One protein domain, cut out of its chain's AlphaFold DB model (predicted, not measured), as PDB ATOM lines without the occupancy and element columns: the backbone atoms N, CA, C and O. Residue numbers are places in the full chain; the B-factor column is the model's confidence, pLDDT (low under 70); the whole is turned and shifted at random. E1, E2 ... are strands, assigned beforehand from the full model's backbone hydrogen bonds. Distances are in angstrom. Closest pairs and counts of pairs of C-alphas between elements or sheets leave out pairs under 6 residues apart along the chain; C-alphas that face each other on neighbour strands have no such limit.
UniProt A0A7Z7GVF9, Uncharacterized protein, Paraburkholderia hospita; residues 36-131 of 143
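This is residues 36 to 131 of the 143 residues of an uncharacterized protein of Paraburkholderia hospita (UniProt A0A7Z7GVF9). The domain is a small closed barrel of eight antiparallel strands, and at one end E5 and E6 bend so that E7 pairs onto E6 outside the ring. Round the ring run E1, E2, E3, E6, E5, E4, E8, E9 and back to E1. The printed part has 96 residues, with nine named strands, E1 to E9 in order along the chain, and no named helix; the class is all strand, with 54 residues in named strands. It is compact, with a radius of gyration of the C-alphas of 12.6 A, and spans 34 by 26 by 24 A.

The longest strand by residues, E6, residues 95 to 104, bends by 78 degrees at residue 100. On one side of it lie E3, residues 61 to 66, and E7, residues 109 to 111; E5, residues 84 to 91, lies on the other side. E3 and E6 are antiparallel at 126 degrees, with N 98 and O 62 at 2.8 A. E6 and E7 form a hairpin, with N 102 and O 110 at 3.1 A. E5 bends by 51 degrees at residue 88 and forms a hairpin with E6, with N 90 and O 97 at 2.8 A. E4, residues 74 to 78, forms a hairpin with E5, with N 85 and O 77 at 2.8 A. E3, E4, E5 and E6 make a Greek key, three of them a meander and the first the antiparallel neighbour of the fourth. E4 is staggered: residues 76 to 78 pair with E5 and residues 74 to 76 with E8, residues 118 to 122, where N 120 and O 76 are 2.8 A apart. E8 and E9, residues 126 to 130, form a hairpin, with N 119 and O 128 at 2.8 A. E9 and E1, residues 36 to 41, have N 38 and O 129 at 2.7 A. E1 and E2, residues 52 to 57, form a hairpin, with N 37 and O 55 at 2.8 A. E2 and E3 form another, with N 53 and O 65 at 2.8 A. E1, E2, E3 and E4, E5, E6, E7 are two meanders, each strand the antiparallel neighbour of the one before.

E1 begins at C-alpha 36 (23.834, 13.774, -17.412) and measures 15.8 A. E3 measures 16.5 A, E5 20.5 A and E6 23.4 A, from C-alpha 95 (36.722, 20.071, -16.833). E9 ends at C-alpha 130 (19.334, 18.397, -18.829).

The C-alphas of Pro 47 and Ser 113 are the two farthest apart, 36.6 A. The printed part has no cut and no long link. The mean pLDDT of the printed part is 84.4, with residues 42 to 48 and 123 to 125 under 70.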
ATOM      1  N   PRO A  36      23.266  13.365 -16.143       86.94
ATOM      2  CA  PRO A  36      23.834  13.774 -17.412       86.94
ATOM      3  C   PRO A  36      23.047  14.918 -18.032       86.94
ATOM      4  O   PRO A  36      21.825  14.988 -17.917       86.94
ATOM      5  N   TYR A  37      23.756  15.743 -18.783       88.38
ATOM      6  CA  TYR A  37      23.190  16.498 -19.884       88.38
ATOM      7  C   TYR A  37      23.307  15.671 -21.174       88.38
ATOM      8  O   TYR A  37      24.332  15.040 -21.437       88.38
ATOM      9  N   VAL A  38      22.257  15.681 -21.987       85.94
ATOM     10  CA  VAL A  38      22.286  15.268 -23.390       85.94
ATOM     11  C   VAL A  38      23.031  16.341 -24.180       85.94
ATOM     12  O   VAL A  38      22.789  17.527 -23.982       85.94
ATOM     13  N   ILE A  39      23.939  15.935 -25.062       84.75
ATOM     14  CA  ILE A  39      24.681  16.847 -25.938       84.75
ATOM     15  C   ILE A  39      24.027  16.800 -27.316       84.75
ATOM     16  O   ILE A  39      23.928  15.732 -27.917       84.75
ATOM     17  N   GLU A  40      23.587  17.953 -27.798       81.00
ATOM     18  CA  GLU A  40      23.004  18.149 -29.116       81.00
ATOM     19  C   GLU A  40      23.858  19.143 -29.911       81.00
ATOM     20  O   GLU A  40      24.189  20.234 -29.442       81.00
ATOM     21  N   ASP A  41      24.198  18.772 -31.143       73.38
ATOM     22  CA  ASP A  41      24.844  19.677 -32.087       73.38
ATOM     23  C   ASP A  41      23.732  20.391 -32.872       73.38
ATOM     24  O   ASP A  41      23.082  19.768 -33.716       73.38
ATOM     25  N   VAL A  42      23.468  21.668 -32.579       65.31
ATOM     26  CA  VAL A  42      22.409  22.433 -33.269       65.31
ATOM     27  C   VAL A  42      22.917  23.188 -34.501       65.31
ATOM     28  O   VAL A  42      22.106  23.566 -35.343       65.31
ATOM     29  N   GLU A  43      24.236  23.324 -34.681       62.69
ATOM     30  CA  GLU A  43      24.841  23.822 -35.923       62.69
ATOM     31  C   GLU A  43      25.981  22.926 -36.438       62.69
ATOM     32  O   GLU A  43      26.548  22.093 -35.732       62.69
ATOM     33  N   PHE A  44      26.299  23.081 -37.727       57.50
ATOM     34  CA  PHE A  44      27.338  22.326 -38.423       57.50
ATOM     35  C   PHE A  44      28.704  22.454 -37.729       57.50
ATOM     36  O   PHE A  44      29.217  23.557 -37.530       57.50
ATOM     37  N   ARG A  45      29.343  21.311 -37.441       65.44
ATOM     38  CA  ARG A  45      30.703  21.243 -36.890       65.44
ATOM     39  C   ARG A  45      31.720  21.801 -37.882       65.44
ATOM     40  O   ARG A  45      32.202  21.087 -38.765       65.44
ATOM     41  N   ALA A  46      32.097  23.063 -37.711       60.88
ATOM     42  CA  ALA A  46      33.275  23.594 -38.377       60.88
ATOM     43  C   ALA A  46      34.515  22.758 -37.981       60.88
ATOM     44  O   ALA A  46      34.657  22.386 -36.808       60.88
ATOM     45  N   PRO A  47      35.431  22.451 -38.919       62.88
ATOM     46  CA  PRO A  47      36.697  21.807 -38.586       62.88
ATOM     47  C   PRO A  47      37.434  22.582 -37.484       62.88
ATOM     48  O   PRO A  47      37.661  23.781 -37.619       62.88
ATOM     49  N   GLY A  48      37.797  21.901 -36.393       68.06
ATOM     50  CA  GLY A  48      38.466  22.515 -35.238       68.06
ATOM     51  C   GLY A  48      37.537  23.023 -34.129       68.06
ATOM     52  O   GLY A  48      38.033  23.589 -33.156       68.06
ATOM     53  N   ALA A  49      36.219  22.817 -34.231       73.00
ATOM     54  CA  ALA A  49      35.311  23.041 -33.106       73.00
ATOM     55  C   ALA A  49      35.675  22.138 -31.912       73.00
ATOM     56  O   ALA A  49      36.102  20.996 -32.102       73.00
ATOM     57  N   PHE A  50      35.483  22.636 -30.684       78.12
ATOM     58  CA  PHE A  50      35.623  21.801 -29.490       78.12
ATOM     59  C   PHE A  50      34.645  20.633 -29.555       78.12
ATOM     60  O   PHE A  50      33.594  20.731 -30.188       78.12
ATOM     61  N   ARG A  51      34.955  19.539 -28.866       79.62
ATOM     62  CA  ARG A  51      34.016  18.435 -28.722       79.62
ATOM     63  C   ARG A  51      33.882  18.051 -27.260       79.62
ATOM     64  O   ARG A  51      34.850  17.893 -26.522       79.62
ATOM     65  N   ILE A  52      32.627  17.952 -26.844       84.06
ATOM     66  CA  ILE A  52      32.244  17.559 -25.494       84.06
ATOM     67  C   ILE A  52      32.263  16.030 -25.433       84.06
ATOM     68  O   ILE A  52      31.703  15.361 -26.303       84.06
ATOM     69  N   ILE A  53      32.904  15.479 -24.405       85.25
ATOM     70  CA  ILE A  53      32.866  14.049 -24.087       85.25
ATOM     71  C   ILE A  53      31.608  13.747 -23.271       85.25
ATOM     72  O   ILE A  53      30.853  12.838 -23.605       85.25
ATOM     73  N   TYR A  54      31.383  14.515 -22.203       86.06
ATOM     74  CA  TYR A  54      30.180  14.442 -21.380       86.06
ATOM     75  C   TYR A  54      29.943  15.760 -20.638       86.06
ATOM     76  O   TYR A  54      30.860  16.560 -20.438       86.06
ATOM     77  N   ALA A  55      28.714  15.939 -20.169       89.12
ATOM     78  CA  ALA A  55      28.324  16.987 -19.239       89.12
ATOM     79  C   ALA A  55      27.442  16.367 -18.145       89.12
ATOM     80  O   ALA A  55      26.528  15.604 -18.454       89.12
ATOM     81  N   VAL A  56      27.737  16.631 -16.870       89.38
ATOM     82  CA  VAL A  56      27.010  16.064 -15.718       89.38
ATOM     83  C   VAL A  56      26.860  17.089 -14.597       89.38
ATOM     84  O   VAL A  56      27.742  17.919 -14.411       89.38
ATOM     85  N   SER A  57      25.783  17.032 -13.816       88.50
ATOM     86  CA  SER A  57      25.599  17.904 -12.648       88.50
ATOM     87  C   SER A  57      25.026  17.162 -11.445       88.50
ATOM     88  O   SER A  57      24.249  16.220 -11.589       88.50
ATOM     89  N   ASP A  58      25.395  17.613 -10.249       87.50
ATOM     90  CA  ASP A  58      24.830  17.181  -8.966       87.50
ATOM     91  C   ASP A  58      23.632  18.049  -8.510       87.50
ATOM     92  O   ASP A  58      23.093  17.859  -7.420       87.50
ATOM     93  N   GLY A  59      23.204  19.014  -9.334       85.50
ATOM     94  CA  GLY A  59      22.175  20.013  -9.017       85.50
ATOM     95  C   GLY A  59      22.708  21.337  -8.442       85.50
ATOM     96  O   GLY A  59      21.948  22.309  -8.336       85.50
ATOM     97  N   THR A  60      24.000  21.406  -8.112       87.25
ATOM     98  CA  THR A  60      24.682  22.597  -7.572       87.25
ATOM     99  C   THR A  60      25.805  23.081  -8.479       87.25
ATOM    100  O   THR A  60      25.904  24.281  -8.737       87.25
ATOM    101  N   VAL A  61      26.584  22.148  -9.026       90.62
ATOM    102  CA  VAL A  61      27.643  22.389 -10.007       90.62
ATOM    103  C   VAL A  61      27.408  21.547 -11.265       90.62
ATOM    104  O   VAL A  61      26.889  20.434 -11.185       90.62
ATOM    105  N   LEU A  62      27.758  22.082 -12.434       91.81
ATOM    106  CA  LEU A  62      27.816  21.354 -13.701       91.81
ATOM    107  C   LEU A  62      29.282  21.194 -14.106       91.81
ATOM    108  O   LEU A  62      30.031  22.165 -14.130       91.81
ATOM    109  N   TRP A  63      29.675  19.979 -14.463       92.19
ATOM    110  CA  TRP A  63      30.994  19.672 -15.000       92.19
ATOM    111  C   TRP A  63      30.878  19.247 -16.457       92.19
ATOM    112  O   TRP A  63      30.150  18.305 -16.779       92.19
ATOM    113  N   VAL A  64      31.623  19.922 -17.332       91.19
ATOM    114  CA  VAL A  64      31.687  19.623 -18.767       91.19
ATOM    115  C   VAL A  64      33.107  19.195 -19.126       91.19
ATOM    116  O   VAL A  64      34.063  19.938 -18.898       91.19
ATOM    117  N   ARG A  65      33.253  17.992 -19.686       90.19
ATOM    118  CA  ARG A  65      34.534  17.446 -20.153       90.19
ATOM    119  C   ARG A  65      34.637  17.608 -21.660       90.19
ATOM    120  O   ARG A  65      33.727  17.207 -22.384       90.19
ATOM    121  N   PHE A  66      35.769  18.119 -22.127       87.31
ATOM    122  CA  PHE A  66      36.077  18.289 -23.548       87.31
ATOM    123  C   PHE A  66      37.219  17.362 -23.970       87.31
ATOM    124  O   PHE A  66      38.091  17.053 -23.160       87.31
ATOM    125  N   ASP A  67      37.229  16.942 -25.237       83.25
ATOM    126  CA  ASP A  67      38.377  16.268 -25.864       83.25
ATOM    127  C   ASP A  67      39.334  17.256 -26.561       83.25
ATOM    128  O   ASP A  67      40.428  16.882 -26.984       83.25
ATOM    129  N   SER A  68      38.940  18.529 -26.648       81.56
ATOM    130  CA  SER A  68      39.712  19.604 -27.260       81.56
ATOM    131  C   SER A  68      40.540  20.383 -26.231       81.56
ATOM    132  O   SER A  68      40.101  20.561 -25.087       81.56
ATOM    133  N   PRO A  69      41.705  20.925 -26.630       83.44
ATOM    134  CA  PRO A  69      42.479  21.808 -25.768       83.44
ATOM    135  C   PRO A  69      41.714  23.101 -25.450       83.44
ATOM    136  O   PRO A  69      40.811  23.509 -26.178       83.44
ATOM    137  N   LYS A  70      42.117  23.743 -24.353       85.62
ATOM    138  CA  LYS A  70      41.652  25.071 -23.931       85.62
ATOM    139  C   LYS A  70      42.046  26.168 -24.942       85.62
ATOM    140  O   LYS A  70      43.038  25.990 -25.655       85.62
ATOM    141  N   PRO A  71      41.365  27.331 -24.942       85.94
ATOM    142  CA  PRO A  71      40.245  27.707 -24.069       85.94
ATOM    143  C   PRO A  71      38.948  26.987 -24.437       85.94
ATOM    144  O   PRO A  71      38.709  26.678 -25.603       85.94
ATOM    145  N   TRP A  72      38.121  26.721 -23.430       88.12
ATOM    146  CA  TRP A  72      36.812  26.101 -23.617       88.12
ATOM    147  C   TRP A  72      35.720  27.163 -23.798       88.12
ATOM    148  O   TRP A  72      35.885  28.318 -23.389       88.12
ATOM    149  N   PRO A  73      34.602  26.805 -24.446       87.88
ATOM    150  CA  PRO A  73      33.499  27.728 -24.673       87.88
ATOM    151  C   PRO A  73      32.877  28.235 -23.374       87.88
ATOM    152  O   PRO A  73      32.847  27.545 -22.352       87.88
ATOM    153  N   ARG A  74      32.303  29.436 -23.451       90.81
ATOM    154  CA  ARG A  74      31.621  30.071 -22.319       90.81
ATOM    155  C   ARG A  74      30.188  29.542 -22.204       90.81
ATOM    156  O   ARG A  74      29.480  29.573 -23.214       90.81
ATOM    157  N   PRO A  75      29.752  29.073 -21.028       92.38
ATOM    158  CA  PRO A  75      28.402  28.573 -20.836       92.38
ATOM    159  C   PRO A  75      27.408  29.723 -20.655       92.38
ATOM    160  O   PRO A  75      27.656  30.672 -19.910       92.38
ATOM    161  N   TYR A  76      26.259  29.626 -21.313       92.44
ATOM    162  CA  TYR A  76      25.154  30.563 -21.138       92.44
ATOM    163  C   TYR A  76      23.804  29.859 -21.287       92.44
ATOM    164  O   TYR A  76      23.715  28.743 -21.795       92.44
ATOM    165  N   THR A  77      22.745  30.502 -20.819       91.12
ATOM    166  CA  THR A  77      21.355  30.065 -21.001       91.12
ATOM    167  C   THR A  77      20.511  31.256 -21.425       91.12
ATOM    168  O   THR A  77      20.871  32.397 -21.146       91.12
ATOM    169  N   ALA A  78      19.363  31.001 -22.049       87.44
ATOM    170  CA  ALA A  78      18.346  32.031 -22.180       87.44
ATOM    171  C   ALA A  78      17.846  32.426 -20.780       87.44
ATOM    172  O   ALA A  78      17.486  31.561 -19.974       87.44
ATOM    173  N   GLY A  79      17.856  33.723 -20.490       81.44
ATOM    174  CA  GLY A  79      17.229  34.314 -19.319       81.44
ATOM    175  C   GLY A  79      15.700  34.335 -19.434       81.44
ATOM    176  O   GLY A  79      15.146  34.126 -20.518       81.44
ATOM    177  N   PRO A  80      14.984  34.622 -18.334       73.12
ATOM    178  CA  PRO A  80      13.520  34.638 -18.303       73.12
ATOM    179  C   PRO A  80      12.908  35.678 -19.256       73.12
ATOM    180  O   PRO A  80      11.780  35.510 -19.716       73.12
ATOM    181  N   THR A  81      13.649  36.739 -19.560       78.81
ATOM    182  CA  THR A  81      13.262  37.848 -20.441       78.81
ATOM    183  C   THR A  81      13.813  37.718 -21.868       78.81
ATOM    184  O   THR A  81      13.528  38.564 -22.715       78.81
ATOM    185  N   GLY A  82      14.489  36.603 -22.174       79.25
ATOM    186  CA  GLY A  82      14.974  36.255 -23.511       79.25
ATOM    187  C   GLY A  82      16.392  36.732 -23.829       79.25
ATOM    188  O   GLY A  82      16.934  36.338 -24.858       79.25
ATOM    189  N   GLU A  83      17.013  37.548 -22.977       88.06
ATOM    190  CA  GLU A  83      18.437  37.861 -23.081       88.06
ATOM    191  C   GLU A  83      19.331  36.696 -22.636       88.06
ATOM    192  O   GLU A  83      18.955  35.893 -21.782       88.06
ATOM    193  N   ASP A  84      20.549  36.633 -23.173       90.25
ATOM    194  CA  ASP A  84      21.532  35.637 -22.754       90.25
ATOM    195  C   ASP A  84      22.047  35.926 -21.337       90.25
ATOM    196  O   ASP A  84      22.516  37.026 -21.018       90.25
ATOM    197  N   PHE A  85      22.003  34.892 -20.502       92.25
ATOM    198  CA  PHE A  85      22.541  34.861 -19.152       92.25
ATOM    199  C   PHE A  85      23.809  34.005 -19.127       92.25
ATOM    200  O   PHE A  85      23.753  32.780 -19.281       92.25
ATOM    201  N   LEU A  86      24.966  34.646 -18.957       93.56
ATOM    202  CA  LEU A  86      26.264  33.980 -18.903       93.56
ATOM    203  C   LEU A  86      26.457  33.389 -17.509       93.56
ATOM    204  O   LEU A  86      26.538  34.122 -16.527       93.56
ATOM    205  N   LEU A  87      26.550  32.065 -17.424       94.12
ATOM    206  CA  LEU A  87      26.744  31.359 -16.160       94.12
ATOM    207  C   LEU A  87      28.206  31.409 -15.776       94.12
ATOM    208  O   LEU A  87      29.019  31.020 -16.598       94.12
ATOM    209  N   ASP A  88      28.538  31.795 -14.548       94.25
ATOM    210  CA  ASP A  88      29.907  31.833 -14.043       94.25
ATOM    211  C   ASP A  88      30.563  30.450 -14.114       94.25
ATOM    212  O   ASP A  88      29.966  29.424 -13.762       94.25
ATOM    213  N   TRP A  89      31.827  30.432 -14.539       94.12
ATOM    214  CA  TRP A  89      32.568  29.211 -14.811       94.12
ATOM    215  C   TRP A  89      34.031  29.310 -14.401       94.12
ATOM    216  O   TRP A  89      34.619  30.387 -14.303       94.12
ATOM    217  N   HIS A  90      34.635  28.145 -14.215       92.44
ATOM    218  CA  HIS A  90      36.058  27.989 -13.988       92.44
ATOM    219  C   HIS A  90      36.591  26.816 -14.808       92.44
ATOM    220  O   HIS A  90      36.046  25.713 -14.770       92.44
ATOM    221  N   GLU A  91      37.677  27.041 -15.543       91.50
ATOM    222  CA  GLU A  91      38.372  25.975 -16.258       91.50
ATOM    223  C   GLU A  91      39.348  25.249 -15.325       91.50
ATOM    224  O   GLU A  91      40.452  25.734 -15.064       91.50
ATOM    225  N   SER A  92      38.987  24.046 -14.890       84.31
ATOM    226  CA  SER A  92      39.884  23.165 -14.148       84.31
ATOM    227  C   SER A  92      40.876  22.455 -15.076       84.31
ATOM    228  O   SER A  92      40.886  22.687 -16.290       84.31
ATOM    229  N   LYS A  93      41.754  21.604 -14.534       82.88
ATOM    230  CA  LYS A  93      42.682  20.816 -15.362       82.88
ATOM    231  C   LYS A  93      41.919  19.946 -16.364       82.88
ATOM    232  O   LYS A  93      42.308  19.883 -17.529       82.88
ATOM    233  N   ASP A  94      40.837  19.325 -15.905       83.81
ATOM    234  CA  ASP A  94      40.135  18.299 -16.660       83.81
ATOM    235  C   ASP A  94      38.756  18.751 -17.155       83.81
ATOM    236  O   ASP A  94      38.304  18.272 -18.192       83.81
ATOM    237  N   CYS A  95      38.100  19.714 -16.511       90.44
ATOM    238  CA  CYS A  95      36.722  20.071 -16.833       90.44
ATOM    239  C   CYS A  95      36.422  21.560 -16.713       90.44
ATOM    240  O   CYS A  95      37.054  22.313 -15.976       90.44
ATOM    241  N   LEU A  96      35.404  21.992 -17.443       93.38
ATOM    242  CA  LEU A  96      34.760  23.273 -17.220       93.38
ATOM    243  C   LEU A  96      33.736  23.092 -16.102       93.38
ATOM    244  O   LEU A  96      32.758  22.358 -16.258       93.38
ATOM    245  N   THR A  97      33.979  23.754 -14.980       94.00
ATOM    246  CA  THR A  97      33.075  23.787 -13.836       94.00
ATOM    247  C   THR A  97      32.179  25.008 -13.973       94.00
ATOM    248  O   THR A  97      32.673  26.130 -14.001       94.00
ATOM    249  N   VAL A  98      30.873  24.798 -14.059       94.19
ATOM    250  CA  VAL A  98      29.855  25.833 -14.259       94.19
ATOM    251  C   VAL A  98      28.994  25.925 -13.007       94.19
ATOM    252  O   VAL A  98      28.619  24.904 -12.425       94.19
ATOM    253  N   THR A  99      28.686  27.145 -12.582       93.19
ATOM    254  CA  THR A  99      27.847  27.411 -11.409       93.19
ATOM    255  C   THR A  99      26.470  27.927 -11.824       93.19
ATOM    256  O   THR A  99      26.253  28.307 -12.969       93.19
ATOM    257  N   LYS A 100      25.522  27.943 -10.882       90.94
ATOM    258  CA  LYS A 100      24.192  28.549 -11.079       90.94
ATOM    259  C   LYS A 100      24.190  30.076 -10.953       90.94
ATOM    260  O   LYS A 100      23.150  30.694 -11.163       90.94
ATOM    261  N   HIS A 101      25.309  30.664 -10.538       93.12
ATOM    262  CA  HIS A 101      25.484  32.109 -10.522       93.12
ATOM    263  C   HIS A 101      25.904  32.581 -11.912       93.12
ATOM    264  O   HIS A 101      26.524  31.821 -12.654       93.12
ATOM    265  N   GLY A 102      25.572  33.812 -12.274       92.44
ATOM    266  CA  GLY A 102      25.918  34.352 -13.577       92.44
ATOM    267  C   GLY A 102      25.540  35.813 -13.733       92.44
ATOM    268  O   GLY A 102      25.105  36.477 -12.786       92.44
ATOM    269  N   HIS A 103      25.705  36.310 -14.952       92.94
ATOM    270  CA  HIS A 103      25.455  37.695 -15.296       92.94
ATOM    271  C   HIS A 103      24.874  37.860 -16.701       92.94
ATOM    272  O   HIS A 103      25.225  37.163 -17.652       92.94
ATOM    273  N   TYR A 104      24.006  38.849 -16.836       90.25
ATOM    274  CA  TYR A 104      23.524  39.355 -18.109       90.25
ATOM    275  C   TYR A 104      24.548  40.315 -18.719       90.25
ATOM    276  O   TYR A 104      25.315  40.978 -18.014       90.25
ATOM    277  N   LEU A 105      24.516  40.475 -20.043       84.06
ATOM    278  CA  LEU A 105      25.397  41.420 -20.745       84.06
ATOM    279  C   LEU A 105      25.179  42.887 -20.334       84.06
ATOM    280  O   LEU A 105      26.079  43.710 -20.486       84.06
ATOM    281  N   ASN A 106      24.003  43.218 -19.794       84.69
ATOM    282  CA  ASN A 106      23.691  44.544 -19.254       84.69
ATOM    283  C   ASN A 106      24.228  44.771 -17.822       84.69
ATOM    284  O   ASN A 106      23.998  45.836 -17.252       84.69
ATOM    285  N   GLY A 107      24.931  43.790 -17.243       84.50
ATOM    286  CA  GLY A 107      25.535  43.864 -15.912       84.50
ATOM    287  C   GLY A 107      24.653  43.372 -14.761       84.50
ATOM    288  O   GLY A 107      25.114  43.377 -13.621       84.50
ATOM    289  N   GLY A 108      23.415  42.936 -15.022       88.81
ATOM    290  CA  GLY A 108      22.584  42.281 -14.007       88.81
ATOM    291  C   GLY A 108      23.182  40.940 -13.573       88.81
ATOM    292  O   GLY A 108      23.701  40.210 -14.410       88.81
ATOM    293  N   GLN A 109      23.105  40.607 -12.285       90.75
ATOM    294  CA  GLN A 109      23.572  39.328 -11.735       90.75
ATOM    295  C   GLN A 109      22.407  38.551 -11.133       90.75
ATOM    296  O   GLN A 109      21.492  39.146 -10.563       90.75
ATOM    297  N   GLU A 110      22.461  37.226 -11.232       88.19
ATOM    298  CA  GLU A 110      21.419  36.354 -10.697       88.19
ATOM    299  C   GLU A 110      22.006  35.031 -10.189       88.19
ATOM    300  O   GLU A 110      23.042  34.555 -10.655       88.19
ATOM    301  N   LEU A 111      21.331  34.426  -9.211       90.12
ATOM    302  CA  LEU A 111      21.573  33.053  -8.785       90.12
ATOM    303  C   LEU A 111      20.354  32.214  -9.153       90.12
ATOM    304  O   LEU A 111      19.292  32.359  -8.546       90.12
ATOM    305  N   LEU A 112      20.520  31.298 -10.104       85.75
ATOM    306  CA  LEU A 112      19.444  30.399 -10.496       85.75
ATOM    307  C   LEU A 112      19.134  29.406  -9.367       85.75
ATOM    308  O   LEU A 112      20.026  28.793  -8.767       85.75
ATOM    309  N   SER A 113      17.845  29.198  -9.101       82.69
ATOM    310  CA  SER A 113      17.377  28.219  -8.111       82.69
ATOM    311  C   SER A 113      17.762  26.787  -8.512       82.69
ATOM    312  O   SER A 113      18.254  26.006  -7.688       82.69
ATOM    313  N   THR A 114      17.646  26.470  -9.801       83.19
ATOM    314  CA  THR A 114      18.045  25.205 -10.426       83.19
ATOM    315  C   THR A 114      18.940  25.468 -11.629       83.19
ATOM    316  O   THR A 114      18.859  26.535 -12.231       83.19
ATOM    317  N   PHE A 115      19.775  24.501 -12.017       87.50
ATOM    318  CA  PHE A 115      20.434  24.608 -13.318       87.50
ATOM    319  C   PHE A 115      19.402  24.648 -14.449       87.50
ATOM    320  O   PHE A 115      18.325  24.052 -14.317       87.50
ATOM    321  N   PRO A 116      19.721  25.337 -15.557       86.69
ATOM    322  CA  PRO A 116      18.816  25.425 -16.677       86.69
ATOM    323  C   PRO A 116      18.702  24.064 -17.363       86.69
ATOM    324  O   PRO A 116      19.633  23.250 -17.385       86.69
ATOM    325  N   THR A 117      17.521  23.828 -17.931       87.44
ATOM    326  CA  THR A 117      17.261  22.624 -18.732       87.44
ATOM    327  C   THR A 117      17.993  22.678 -20.066       87.44
ATOM    328  O   THR A 117      18.279  21.633 -20.629       87.44
ATOM    329  N   GLU A 118      18.332  23.866 -20.555       88.38
ATOM    330  CA  GLU A 118      19.086  24.065 -21.786       88.38
ATOM    331  C   GLU A 118      20.258  25.002 -21.503       88.38
ATOM    332  O   GLU A 118      20.090  26.044 -20.875       88.38
ATOM    333  N   LEU A 119      21.454  24.602 -21.916       89.88
ATOM    334  CA  LEU A 119      22.680  25.364 -21.754       89.88
ATOM    335  C   LEU A 119      23.444  25.351 -23.065       89.88
ATOM    336  O   LEU A 119      23.686  24.299 -23.658       89.88
ATOM    337  N   PHE A 120      23.853  26.530 -23.486       89.00
ATOM    338  CA  PHE A 120      24.580  26.769 -24.711       89.00
ATOM    339  C   PHE A 120      26.050  27.003 -24.398       89.00
ATOM    340  O   PHE A 120      26.413  27.554 -23.356       89.00
ATOM    341  N   LEU A 121      26.905  26.601 -25.329       86.88
ATOM    342  CA  LEU A 121      28.334  26.843 -25.261       86.88
ATOM    343  C   LEU A 121      28.712  27.809 -26.381       86.88
ATOM    344  O   LEU A 121      28.583  27.483 -27.561       86.88
ATOM    345  N   ALA A 122      29.162  29.008 -26.002       75.50
ATOM    346  CA  ALA A 122      29.440  30.127 -26.898       75.50
ATOM    347  C   ALA A 122      30.695  29.883 -27.752       75.50
ATOM    348  O   ALA A 122      31.733  30.494 -27.512       75.50
ATOM    349  N   GLN A 123      30.607  28.946 -28.699       68.12
ATOM    350  CA  GLN A 123      31.488  28.735 -29.851       68.12
ATOM    351  C   GLN A 123      30.925  27.536 -30.656       68.12
ATOM    352  O   GLN A 123      30.959  26.396 -30.224       68.12
ATOM    353  N   GLY A 124      30.349  27.766 -31.837       62.59
ATOM    354  CA  GLY A 124      29.987  26.668 -32.752       62.59
ATOM    355  C   GLY A 124      28.696  25.886 -32.464       62.59
ATOM    356  O   GLY A 124      28.614  24.734 -32.876       62.59
ATOM    357  N   GLY A 125      27.702  26.485 -31.795       65.75
ATOM    358  CA  GLY A 125      26.323  25.970 -31.797       65.75
ATOM    359  C   GLY A 125      26.123  24.627 -31.086       65.75
ATOM    360  O   GLY A 125      25.350  23.791 -31.547       65.75
ATOM    361  N   TYR A 126      26.819  24.399 -29.973       76.44
ATOM    362  CA  TYR A 126      26.560  23.241 -29.118       76.44
ATOM    363  C   TYR A 126      25.510  23.577 -28.067       76.44
ATOM    364  O   TYR A 126      25.642  24.560 -27.328       76.44
ATOM    365  N   VAL A 127      24.502  22.714 -27.973       82.06
ATOM    366  CA  VAL A 127      23.467  22.754 -26.945       82.06
ATOM    367  C   VAL A 127      23.627  21.540 -26.046       82.06
ATOM    368  O   VAL A 127      23.772  20.407 -26.488       82.06
ATOM    369  N   THR A 128      23.586  21.774 -24.747       82.81
ATOM    370  CA  THR A 128      23.524  20.728 -23.733       82.81
ATOM    371  C   THR A 128      22.178  20.823 -23.028       82.81
ATOM    372  O   THR A 128      21.805  21.883 -22.531       82.81
ATOM    373  N   ARG A 129      21.423  19.723 -22.983       83.94
ATOM    374  CA  ARG A 129      20.096  19.655 -22.350       83.94
ATOM    375  C   ARG A 129      20.079  18.766 -21.127       83.94
ATOM    376  O   ARG A 129      20.655  17.690 -21.153       83.94
ATOM    377  N   TRP A 130      19.397  19.170 -20.063       84.00
ATOM    378  CA  TRP A 130      19.334  18.397 -18.829       84.00
ATOM    379  C   TRP A 130      18.624  17.064 -19.051       84.00
ATOM    380  O   TRP A 130      17.446  17.012 -19.409       84.00
ATOM    381  N   GLY A 131      19.349  15.971 -18.831       76.56
ATOM    382  CA  GLY A 131      18.816  14.623 -18.915       76.56
ATOM    383  C   GLY A 131      18.019  14.259 -17.665       76.56
ATOM    384  O   GLY A 131      18.365  14.617 -16.539       76.56
TER     385      GLY A 131